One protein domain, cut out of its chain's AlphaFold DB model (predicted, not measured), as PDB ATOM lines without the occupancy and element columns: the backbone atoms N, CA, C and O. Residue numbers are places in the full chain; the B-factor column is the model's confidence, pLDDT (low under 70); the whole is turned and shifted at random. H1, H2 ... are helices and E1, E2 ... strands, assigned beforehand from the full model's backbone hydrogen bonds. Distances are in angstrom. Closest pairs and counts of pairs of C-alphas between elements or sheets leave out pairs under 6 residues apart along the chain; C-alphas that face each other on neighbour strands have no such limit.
ATOM      1  N   ALA A  98     -32.102 -54.180  43.447       97.88
ATOM      2  CA  ALA A  98     -31.936 -54.107  44.887       97.88
ATOM      3  C   ALA A  98     -31.649 -52.653  45.269       97.88
ATOM      4  O   ALA A  98     -30.721 -52.042  44.739       97.88
ATOM      5  N   GLN A  99     -32.457 -52.108  46.173       97.81
ATOM      6  CA  GLN A  99     -32.332 -50.738  46.660       97.81
ATOM      7  C   GLN A  99     -32.247 -50.743  48.184       97.81
ATOM      8  O   GLN A  99     -33.071 -51.374  48.847       97.81
ATOM      9  N   ASP A 100     -31.269 -50.020  48.717       96.81
ATOM     10  CA  ASP A 100     -31.023 -49.848  50.145       96.81
ATOM     11  C   ASP A 100     -30.562 -48.407  50.452       96.81
ATOM     12  O   ASP A 100     -30.733 -47.496  49.638       96.81
ATOM     13  N   SER A 101     -30.057 -48.168  51.667       97.00
ATOM     14  CA  SER A 101     -29.547 -46.856  52.083       97.00
ATOM     15  C   SER A 101     -28.266 -46.438  51.366       97.00
ATOM     16  O   SER A 101     -27.984 -45.243  51.288       97.00
ATOM     17  N   ASP A 102     -27.491 -47.405  50.886       95.31
ATOM     18  CA  ASP A 102     -26.176 -47.190  50.292       95.31
ATOM     19  C   ASP A 102     -26.305 -46.941  48.784       95.31
ATOM     20  O   ASP A 102     -25.464 -46.260  48.186       95.31
ATOM     21  N   GLY A 103     -27.405 -47.402  48.181       97.25
ATOM     22  CA  GLY A 103     -27.783 -47.034  46.830       97.25
ATOM     23  C   GLY A 103     -28.738 -48.006  46.147       97.25
ATOM     24  O   GLY A 103     -29.662 -48.567  46.733       97.25
ATOM     25  N   LEU A 104     -28.536 -48.147  44.842       98.00
ATOM     26  CA  LEU A 104     -29.313 -48.984  43.948       98.00
ATOM     27  C   LEU A 104     -28.375 -49.832  43.088       98.00
ATOM     28  O   LEU A 104     -27.466 -49.325  42.429       98.00
ATOM     29  N   HIS A 105     -28.640 -51.132  43.062       97.88
ATOM     30  CA  HIS A 105     -27.915 -52.123  42.284       97.88
ATOM     31  C   HIS A 105     -28.900 -52.915  41.433       97.88
ATOM     32  O   HIS A 105     -29.914 -53.402  41.925       97.88
ATOM     33  N   GLY A 106     -28.608 -53.096  40.152       98.50
ATOM     34  CA  GLY A 106     -29.501 -53.825  39.259       98.50
ATOM     35  C   GLY A 106     -28.755 -54.596  38.195       98.50
ATOM     36  O   GLY A 106     -27.635 -54.245  37.818       98.50
ATOM     37  N   HIS A 107     -29.396 -55.644  37.700       98.81
ATOM     38  CA  HIS A 107     -28.880 -56.418  36.591       98.81
ATOM     39  C   HIS A 107     -30.014 -57.020  35.778       98.81
ATOM     40  O   HIS A 107     -30.990 -57.523  36.331       98.81
ATOM     41  N   SER A 108     -29.856 -57.000  34.461       98.81
ATOM     42  CA  SER A 108     -30.759 -57.652  33.525       98.81
ATOM     43  C   SER A 108     -29.950 -58.294  32.415       98.81
ATOM     44  O   SER A 108     -29.038 -57.663  31.883       98.81
ATOM     45  N   GLN A 109     -30.296 -59.530  32.067       98.75
ATOM     46  CA  GLN A 109     -29.622 -60.298  31.031       98.75
ATOM     47  C   GLN A 109     -30.618 -61.186  30.295       98.75
ATOM     48  O   GLN A 109     -31.519 -61.776  30.894       98.75
ATOM     49  N   THR A 110     -30.418 -61.311  28.992       98.69
ATOM     50  CA  THR A 110     -31.136 -62.240  28.125       98.69
ATOM     51  C   THR A 110     -30.140 -62.970  27.234       98.69
ATOM     52  O   THR A 110     -29.127 -62.401  26.819       98.69
ATOM     53  N   SER A 111     -30.422 -64.239  26.967       98.38
ATOM     54  CA  SER A 111     -29.664 -65.095  26.066       98.38
ATOM     55  C   SER A 111     -30.616 -65.822  25.135       98.38
ATOM     56  O   SER A 111     -31.625 -66.365  25.587       98.38
ATOM     57  N   ASP A 112     -30.276 -65.883  23.853       96.88
ATOM     58  CA  ASP A 112     -30.955 -66.735  22.869       96.88
ATOM     59  C   ASP A 112     -30.271 -68.107  22.695       96.88
ATOM     60  O   ASP A 112     -30.616 -68.876  21.798       96.88
ATOM     61  N   GLY A 113     -29.303 -68.422  23.562       95.25
ATOM     62  CA  GLY A 113     -28.459 -69.612  23.482       95.25
ATOM     63  C   GLY A 113     -27.182 -69.415  22.658       95.25
ATOM     64  O   GLY A 113     -26.283 -70.245  22.751       95.25
ATOM     65  N   ARG A 114     -27.048 -68.326  21.892       95.69
ATOM     66  CA  ARG A 114     -25.825 -67.987  21.138       95.69
ATOM     67  C   ARG A 114     -25.230 -66.658  21.576       95.69
ATOM     68  O   ARG A 114     -24.031 -66.577  21.817       95.69
ATOM     69  N   THR A 115     -26.077 -65.649  21.709       97.81
ATOM     70  CA  THR A 115     -25.718 -64.289  22.082       97.81
ATOM     71  C   THR A 115     -26.313 -63.962  23.444       97.81
ATOM     72  O   THR A 115     -27.492 -64.212  23.698       97.81
ATOM     73  N   VAL A 116     -25.507 -63.359  24.314       98.56
ATOM     74  CA  VAL A 116     -25.935 -62.872  25.629       98.56
ATOM     75  C   VAL A 116     -25.850 -61.357  25.641       98.56
ATOM     76  O   VAL A 116     -24.791 -60.799  25.388       98.56
ATOM     77  N   ARG A 117     -26.935 -60.674  25.992       98.69
ATOM     78  CA  ARG A 117     -26.940 -59.215  26.144       98.69
ATOM     79  C   ARG A 117     -27.564 -58.811  27.462       98.69
ATOM     80  O   ARG A 117     -28.484 -59.467  27.951       98.69
ATOM     81  N   GLY A 118     -27.106 -57.701  28.011       98.69
ATOM     82  CA  GLY A 118     -27.637 -57.226  29.271       98.69
ATOM     83  C   GLY A 118     -26.963 -55.970  29.776       98.69
ATOM     84  O   GLY A 118     -26.214 -55.301  29.065       98.69
ATOM     85  N   HIS A 119     -27.270 -55.632  31.021       98.75
ATOM     86  CA  HIS A 119     -26.590 -54.563  31.721       98.75
ATOM     87  C   HIS A 119     -26.501 -54.813  33.223       98.75
ATOM     88  O   HIS A 119     -27.388 -55.424  33.816       98.75
ATOM     89  N   TYR A 120     -25.439 -54.292  33.829       98.44
ATOM     90  CA  TYR A 120     -25.329 -54.067  35.269       98.44
ATOM     91  C   TYR A 120     -25.449 -52.568  35.549       98.44
ATOM     92  O   TYR A 120     -24.953 -51.752  34.771       98.44
ATOM     93  N   MET A 121     -26.062 -52.195  36.670       98.12
ATOM     94  CA  MET A 121     -26.057 -50.819  37.159       98.12
ATOM     95  C   MET A 121     -25.755 -50.741  38.651       98.12
ATOM     96  O   MET A 121     -26.196 -51.583  39.432       98.12
ATOM     97  N   ILE A 122     -25.019 -49.698  39.017       98.00
ATOM     98  CA  ILE A 122     -24.772 -49.267  40.388       98.00
ATOM     99  C   ILE A 122     -25.011 -47.762  40.431       98.00
ATOM    100  O   ILE A 122     -24.482 -47.029  39.593       98.00
ATOM    101  N   GLN A 123     -25.787 -47.309  41.405       98.25
ATOM    102  CA  GLN A 123     -25.956 -45.907  41.749       98.25
ATOM    103  C   GLN A 123     -25.821 -45.777  43.261       98.25
ATOM    104  O   GLN A 123     -26.635 -46.327  43.989       98.25
ATOM    105  N   LEU A 124     -24.795 -45.079  43.729       97.44
ATOM    106  CA  LEU A 124     -24.538 -44.853  45.146       97.44
ATOM    107  C   LEU A 124     -25.348 -43.659  45.667       97.44
ATOM    108  O   LEU A 124     -25.762 -42.781  44.903       97.44
ATOM    109  N   ALA A 125     -25.552 -43.607  46.984       97.25
ATOM    110  CA  ALA A 125     -26.273 -42.525  47.659       97.25
ATOM    111  C   ALA A 125     -25.622 -41.137  47.485       97.25
ATOM    112  O   ALA A 125     -26.307 -40.117  47.563       97.25
ATOM    113  N   ASP A 126     -24.315 -41.088  47.212       95.50
ATOM    114  CA  ASP A 126     -23.567 -39.862  46.898       95.50
ATOM    115  C   ASP A 126     -23.773 -39.362  45.453       95.50
ATOM    116  O   ASP A 126     -23.280 -38.295  45.082       95.50
ATOM    117  N   GLY A 127     -24.535 -40.102  44.641       96.06
ATOM    118  CA  GLY A 127     -24.824 -39.777  43.250       96.06
ATOM    119  C   GLY A 127     -23.801 -40.319  42.251       96.06
ATOM    120  O   GLY A 127     -23.971 -40.088  41.052       96.06
ATOM    121  N   HIS A 128     -22.770 -41.049  42.686       97.62
ATOM    122  CA  HIS A 128     -21.914 -41.783  41.761       97.62
ATOM    123  C   HIS A 128     -22.683 -42.916  41.093       97.62
ATOM    124  O   HIS A 128     -23.464 -43.631  41.722       97.62
ATOM    125  N   MET A 129     -22.464 -43.090  39.795       98.06
ATOM    126  CA  MET A 129     -23.123 -44.118  39.015       98.06
ATOM    127  C   MET A 129     -22.188 -44.787  38.019       98.06
ATOM    128  O   MET A 129     -21.301 -44.170  37.418       98.06
ATOM    129  N   ARG A 130     -22.461 -46.069  37.792       98.06
ATOM    130  CA  ARG A 130     -21.867 -46.860  36.725       98.06
ATOM    131  C   ARG A 130     -22.923 -47.771  36.119       98.06
ATOM    132  O   ARG A 130     -23.570 -48.540  36.826       98.06
ATOM    133  N   ARG A 131     -23.063 -47.721  34.798       98.50
ATOM    134  CA  ARG A 131     -23.877 -48.648  34.009       98.50
ATOM    135  C   ARG A 131     -22.977 -49.338  32.998       98.50
ATOM    136  O   ARG A 131     -22.311 -48.663  32.221       98.50
ATOM    137  N   VAL A 132     -22.954 -50.663  33.024       98.38
ATOM    138  CA  VAL A 132     -22.213 -51.489  32.065       98.38
ATOM    139  C   VAL A 132     -23.236 -52.180  31.187       98.38
ATOM    140  O   VAL A 132     -23.939 -53.061  31.666       98.38
ATOM    141  N   GLU A 133     -23.337 -51.765  29.933       98.62
ATOM    142  CA  GLU A 133     -24.109 -52.444  28.892       98.62
ATOM    143  C   GLU A 133     -23.171 -53.406  28.174       98.62
ATOM    144  O   GLU A 133     -22.051 -53.024  27.845       98.62
ATOM    145  N   TYR A 134     -23.587 -54.650  27.958       98.38
ATOM    146  CA  TYR A 134     -22.718 -55.647  27.343       98.38
ATOM    147  C   TYR A 134     -23.456 -56.545  26.357       98.38
ATOM    148  O   TYR A 134     -24.668 -56.765  26.460       98.38
ATOM    149  N   ASN A 135     -22.681 -57.073  25.413       98.06
ATOM    150  CA  ASN A 135     -23.087 -58.058  24.424       98.06
ATOM    151  C   ASN A 135     -21.953 -59.074  24.241       98.06
ATOM    152  O   ASN A 135     -20.823 -58.690  23.957       98.06
ATOM    153  N   ALA A 136     -22.261 -60.354  24.408       97.88
ATOM    154  CA  ALA A 136     -21.365 -61.463  24.135       97.88
ATOM    155  C   ALA A 136     -21.898 -62.221  22.922       97.88
ATOM    156  O   ALA A 136     -22.995 -62.777  22.987       97.88
ATOM    157  N   ASP A 137     -21.140 -62.231  21.835       96.38
ATOM    158  CA  ASP A 137     -21.475 -62.925  20.594       96.38
ATOM    159  C   ASP A 137     -20.269 -63.724  20.071       96.38
ATOM    160  O   ASP A 137     -19.302 -63.968  20.792       96.38
ATOM    161  N   GLU A 138     -20.335 -64.180  18.818       96.56
ATOM    162  CA  GLU A 138     -19.268 -64.964  18.184       96.56
ATOM    163  C   GLU A 138     -17.939 -64.200  18.066       96.56
ATOM    164  O   GLU A 138     -16.884 -64.825  17.946       96.56
ATOM    165  N   THR A 139     -17.976 -62.865  18.086       95.88
ATOM    166  CA  THR A 139     -16.796 -62.011  17.917       95.88
ATOM    167  C   THR A 139     -16.116 -61.646  19.234       95.88
ATOM    168  O   THR A 139     -14.943 -61.270  19.219       95.88
ATOM    169  N   GLY A 140     -16.786 -61.845  20.373       96.50
ATOM    170  CA  GLY A 140     -16.207 -61.625  21.692       96.50
ATOM    171  C   GLY A 140     -17.192 -61.041  22.696       96.50
ATOM    172  O   GLY A 140     -18.403 -61.240  22.605       96.50
ATOM    173  N   PHE A 141     -16.646 -60.354  23.699       97.25
ATOM    174  CA  PHE A 141     -17.409 -59.673  24.739       97.25
ATOM    175  C   PHE A 141     -17.212 -58.167  24.605       97.25
ATOM    176  O   PHE A 141     -16.163 -57.635  24.960       97.25
ATOM    177  N   HIS A 142     -18.267 -57.485  24.182       97.38
ATOM    178  CA  HIS A 142     -18.278 -56.047  23.967       97.38
ATOM    179  C   HIS A 142     -18.959 -55.353  25.139       97.38
ATOM    180  O   HIS A 142     -20.086 -55.707  25.503       97.38
ATOM    181  N   ALA A 143     -18.314 -54.331  25.700       98.00
ATOM    182  CA  ALA A 143     -18.872 -53.557  26.804       98.00
ATOM    183  C   ALA A 143     -18.924 -52.060  26.497       98.00
ATOM    184  O   ALA A 143     -18.002 -51.478  25.931       98.00
ATOM    185  N   ARG A 144     -19.984 -51.402  26.959       98.31
ATOM    186  CA  ARG A 144     -20.111 -49.948  27.008       98.31
ATOM    187  C   ARG A 144     -20.374 -49.523  28.445       98.31
ATOM    188  O   ARG A 144     -21.383 -49.892  29.041       98.31
ATOM    189  N   ILE A 145     -19.460 -48.739  28.998       98.31
ATOM    190  CA  ILE A 145     -19.476 -48.290  30.384       98.31
ATOM    191  C   ILE A 145     -19.833 -46.809  30.407       98.31
ATOM    192  O   ILE A 145     -19.088 -45.983  29.891       98.31
ATOM    193  N   VAL A 146     -20.950 -46.468  31.041       98.50
ATOM    194  CA  VAL A 146     -21.360 -45.084  31.305       98.50
ATOM    195  C   VAL A 146     -21.131 -44.787  32.783       98.50
ATOM    196  O   VAL A 146     -21.637 -45.517  33.637       98.50
ATOM    197  N   THR A 147     -20.363 -43.745  33.102       98.25
ATOM    198  CA  THR A 147     -20.015 -43.399  34.492       98.25
ATOM    199  C   THR A 147     -19.819 -41.895  34.703       98.25
ATOM    200  O   THR A 147     -19.586 -41.154  33.753       98.25
ATOM    201  N   ASN A 148     -19.926 -41.435  35.950       97.12
ATOM    202  CA  ASN A 148     -19.614 -40.062  36.371       97.12
ATOM    203  C   ASN A 148     -18.465 -39.997  37.398       97.12
ATOM    204  O   ASN A 148     -18.281 -38.980  38.066       97.12
ATOM    205  N   GLU A 149     -17.728 -41.089  37.585       95.25
ATOM    206  CA  GLU A 149     -16.709 -41.192  38.628       95.25
ATOM    207  C   GLU A 149     -15.449 -40.396  38.278       95.25
ATOM    208  O   GLU A 149     -14.892 -40.518  37.183       95.25
ATOM    209  N   LEU A 150     -14.967 -39.595  39.229       93.25
ATOM    210  CA  LEU A 150     -13.742 -38.813  39.064       93.25
ATOM    211  C   LEU A 150     -12.544 -39.722  38.754       93.25
ATOM    212  O   LEU A 150     -12.383 -40.787  39.344       93.25
ATOM    213  N   GLY A 151     -11.688 -39.280  37.831       91.06
ATOM    214  CA  GLY A 151     -10.540 -40.067  37.369       91.06
ATOM    215  C   GLY A 151     -10.862 -41.057  36.246       91.06
ATOM    216  O   GLY A 151      -9.972 -41.781  35.806       91.06
ATOM    217  N   THR A 152     -12.100 -41.068  35.744       93.44
ATOM    218  CA  THR A 152     -12.461 -41.759  34.501       93.44
ATOM    219  C   THR A 152     -12.546 -40.766  33.346       93.44
ATOM    220  O   THR A 152     -12.979 -39.630  33.514       93.44
ATOM    221  N   GLU A 153     -12.134 -41.192  32.158       93.44
ATOM    222  CA  GLU A 153     -12.204 -40.396  30.933       93.44
ATOM    223  C   GLU A 153     -12.961 -41.174  29.854       93.44
ATOM    224  O   GLU A 153     -13.012 -42.407  29.891       93.44
ATOM    225  N   SER A 154     -13.555 -40.460  28.898       96.38
ATOM    226  CA  SER A 154     -14.186 -41.101  27.744       96.38
ATOM    227  C   SER A 154     -13.110 -41.602  26.781       96.38
ATOM    228  O   SER A 154     -12.353 -40.792  26.246       96.38
ATOM    229  N   LYS A 155     -13.027 -42.921  26.577       94.69
ATOM    230  CA  LYS A 155     -12.055 -43.561  25.677       94.69
ATOM    231  C   LYS A 155     -12.460 -44.977  25.286       94.69
ATOM    232  O   LYS A 155     -13.136 -45.668  26.049       94.69
ATOM    233  N   ASP A 156     -11.937 -45.425  24.153       95.50
ATOM    234  CA  ASP A 156     -12.005 -46.821  23.735       95.50
ATOM    235  C   ASP A 156     -10.817 -47.580  24.343       95.50
ATOM    236  O   ASP A 156      -9.649 -47.266  24.094       95.50
ATOM    237  N   ALA A 157     -11.113 -48.554  25.199       91.31
ATOM    238  CA  ALA A 157     -10.145 -49.375  25.910       91.31
ATOM    239  C   ALA A 157     -10.286 -50.835  25.462       91.31
ATOM    240  O   ALA A 157     -11.016 -51.619  26.068       91.31
ATOM    241  N   ALA A 158      -9.560 -51.197  24.399       90.75
ATOM    242  CA  ALA A 158      -9.690 -52.488  23.725       90.75
ATOM    243  C   ALA A 158     -11.147 -52.749  23.294       90.75
ATOM    244  O   ALA A 158     -11.648 -52.022  22.443       90.75
ATOM    245  N   ASP A 159     -11.812 -53.745  23.886       90.12
ATOM    246  CA  ASP A 159     -13.190 -54.146  23.558       90.12
ATOM    247  C   ASP A 159     -14.257 -53.502  24.472       90.12
ATOM    248  O   ASP A 159     -15.416 -53.919  24.544       90.12
ATOM    249  N   ALA A 160     -13.848 -52.478  25.225       96.06
ATOM    250  CA  ALA A 160     -14.700 -51.728  26.133       96.06
ATOM    251  C   ALA A 160     -14.696 -50.234  25.786       96.06
ATOM    252  O   ALA A 160     -13.645 -49.601  25.706       96.06
ATOM    253  N   ILE A 161     -15.881 -49.646  25.649       97.81
ATOM    254  CA  ILE A 161     -16.073 -48.217  25.388       97.81
ATOM    255  C   ILE A 161     -16.434 -47.529  26.701       97.81
ATOM    256  O   ILE A 161     -17.486 -47.810  27.278       97.81
ATOM    257  N   TYR A 162     -15.602 -46.600  27.165       97.69
ATOM    258  CA  TYR A 162     -15.898 -45.764  28.326       97.69
ATOM    259  C   TYR A 162     -16.507 -44.432  27.891       97.69
ATOM    260  O   TYR A 162     -15.959 -43.720  27.053       97.69
ATOM    261  N   GLN A 163     -17.628 -44.076  28.509       97.81
ATOM    262  CA  GLN A 163     -18.301 -42.789  28.382       97.81
ATOM    263  C   GLN A 163     -18.411 -42.176  29.772       97.81
ATOM    264  O   GLN A 163     -19.260 -42.561  30.577       97.81
ATOM    265  N   SER A 164     -17.511 -41.240  30.052       97.00
ATOM    266  CA  SER A 164     -17.449 -40.550  31.330       97.00
ATOM    267  C   SER A 164     -17.989 -39.129  31.225       97.00
ATOM    268  O   SER A 164     -17.626 -38.389  30.309       97.00
ATOM    269  N   SER A 165     -18.834 -38.745  32.182       96.38
ATOM    270  CA  SER A 165     -19.216 -37.349  32.428       96.38
ATOM    271  C   SER A 165     -18.325 -36.655  33.464       96.38
ATOM    272  O   SER A 165     -18.556 -35.486  33.780       96.38
ATOM    273  N   ALA A 166     -17.319 -37.349  34.004       94.31
ATOM    274  CA  ALA A 166     -16.368 -36.762  34.933       94.31
ATOM    275  C   ALA A 166     -15.443 -35.751  34.236       94.31
ATOM    276  O   ALA A 166     -15.191 -35.826  33.032       94.31
ATOM    277  N   ILE A 167     -14.909 -34.811  35.020       91.06
ATOM    278  CA  ILE A 167     -13.868 -33.894  34.548       91.06
ATOM    279  C   ILE A 167     -12.636 -34.694  34.098       91.06
ATOM    280  O   ILE A 167     -12.162 -35.571  34.826       91.06
ATOM    281  N   THR A 168     -12.113 -34.401  32.904       90.31
ATOM    282  CA  THR A 168     -10.920 -35.101  32.404       90.31
ATOM    283  C   THR A 168      -9.680 -34.704  33.204       90.31
ATOM    284  O   THR A 168      -9.639 -33.641  33.827       90.31
ATOM    285  N   GLY A 169      -8.629 -35.531  33.172       87.19
ATOM    286  CA  GLY A 169      -7.376 -35.225  33.874       87.19
ATOM    287  C   GLY A 169      -6.743 -33.901  33.423       87.19
ATOM    288  O   GLY A 169      -6.279 -33.119  34.252       87.19
ATOM    289  N   GLU A 170      -6.791 -33.608  32.123       88.56
ATOM    290  CA  GLU A 170      -6.330 -32.334  31.562       88.56
ATOM    291  C   GLU A 170      -7.164 -31.151  32.071       88.56
ATOM    292  O   GLU A 170      -6.615 -30.158  32.549       88.56
ATOM    293  N   GLN A 171      -8.494 -31.264  32.035       88.44
ATOM    294  CA  GLN A 171      -9.387 -30.215  32.531       88.44
ATOM    295  C   GLN A 171      -9.201 -29.977  34.035       88.44
ATOM    296  O   GLN A 171      -9.160 -28.830  34.481       88.44
ATOM    297  N   ALA A 172      -9.015 -31.044  34.814       89.31
ATOM    298  CA  ALA A 172      -8.716 -30.949  36.235       89.31
ATOM    299  C   ALA A 172      -7.370 -30.252  36.484       89.31
ATOM    300  O   ALA A 172      -7.271 -29.433  37.397       89.31
ATOM    301  N   ALA A 173      -6.351 -30.506  35.656       89.38
ATOM    302  CA  ALA A 173      -5.072 -29.806  35.737       89.38
ATOM    303  C   ALA A 173      -5.204 -28.309  35.409       89.38
ATOM    304  O   ALA A 173      -4.571 -27.487  36.066       89.38
ATOM    305  N   LEU A 174      -6.054 -27.922  34.457       90.19
ATOM    306  CA  LEU A 174      -6.315 -26.507  34.162       90.19
ATOM    307  C   LEU A 174      -7.088 -25.804  35.287       90.19
ATOM    308  O   LEU A 174      -6.836 -24.635  35.580       90.19
ATOM    309  N   GLN A 175      -8.028 -26.506  35.921       90.62
ATOM    310  CA  GLN A 175      -8.884 -25.936  36.958       90.62
ATOM    311  C   GLN A 175      -8.208 -25.881  38.335       90.62
ATOM    312  O   GLN A 175      -8.352 -24.891  39.054       90.62
ATOM    313  N   TYR A 176      -7.488 -26.942  38.705       89.00
ATOM    314  CA  TYR A 176      -6.930 -27.146  40.045       89.00
ATOM    315  C   TYR A 176      -5.401 -27.200  40.074       89.00
ATOM    316  O   TYR A 176      -4.813 -27.215  41.156       89.00
TER     317      TYR A 176
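AT A GLANCE: This is residues 98 to 176 of the 199 residues of the protein "Cuticle protein 10.9-like" of Tropilaelaps mercedesae (UniProt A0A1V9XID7). This is one flat, twisted slab of six strands with no named helix on either face, and a short helix, H1, lies off the sheet at the end of the printed part, past the last residue of E6. Four long strands, E1 to E4, go back and forth side by side, and a small hairpin of E5 and E6 extends the slab beyond E4. The printed part has 79 residues, with six named strands and then one named helix along the chain; the sheet order is E1, E2, E3, E4, E6, E5, mixed, and the class is mostly strand. The whole is loose, with a radius of gyration of the C-alphas of 15.1 A and spans of 50 by 34 by 10 A.

IN THESE COORDINATES: Begin at Ala 98; residues 98 to 99 pair antiparallel with residues 104 to 105 of E1. Find C-alpha 103 at (-27.783, -47.034, 46.830), where E1, residues 103 to 111, starts its 27.6 A. E2, residues 116 to 124, comes back over 26.6 A, and E3, residues 129 to 137, covers 26.4 A. Look next at C-alpha 140 at (-16.207, -61.625, 21.692), from which E4 runs 22.6 A to residue 147. E5 is residues 155 to 157, and E6 is residues 160 to 164, 12.6 A long. H1, residues 169 to 176, spans 10.2 A and ends at C-alpha 176 at (-6.930, -27.146, 40.045).

HOW THE PARTS SIT: E1 to E4 form a meander, each strand the antiparallel neighbour of the one before. In the hairpin of E1 and E2, at 179 degrees, look for N 106 and O 121, 2.9 A apart. In the hairpin of E2 and E3, at 171 degrees, N 136 and O 116 are 2.7 A apart. In the hairpin of E3 and E4, at 166 degrees, find N 133 and O 144 at 2.8 A. E4 and E6 are parallel neighbours at 7 degrees, with N 161 and O 143 at 2.8 A; the C-alphas of 143 and 160, which face each other, are 4.6 A apart. E5 and E6 form an antiparallel hairpin at 153 degrees, with N 157 and O 160 at 2.8 A. E1 and E5 are the edge strands, and they are apart. H1 is not on the sheet, with 0 pairs of C-alphas within 10 A; its O i to N i+4 pairs are each within hydrogen-bond range.

THE WHOLE: The two C-alphas farthest apart are those of Gly 113 and Tyr 176, at 50.4 A. From edge to edge of the sheet the strands' lines turn by 57 degrees. The printed part has no cut and no long link; the link from E4 to E5, 7 residues, is short, and the others are tight. The mean pLDDT of the printed part is 95.9, and no printed residue is under 70.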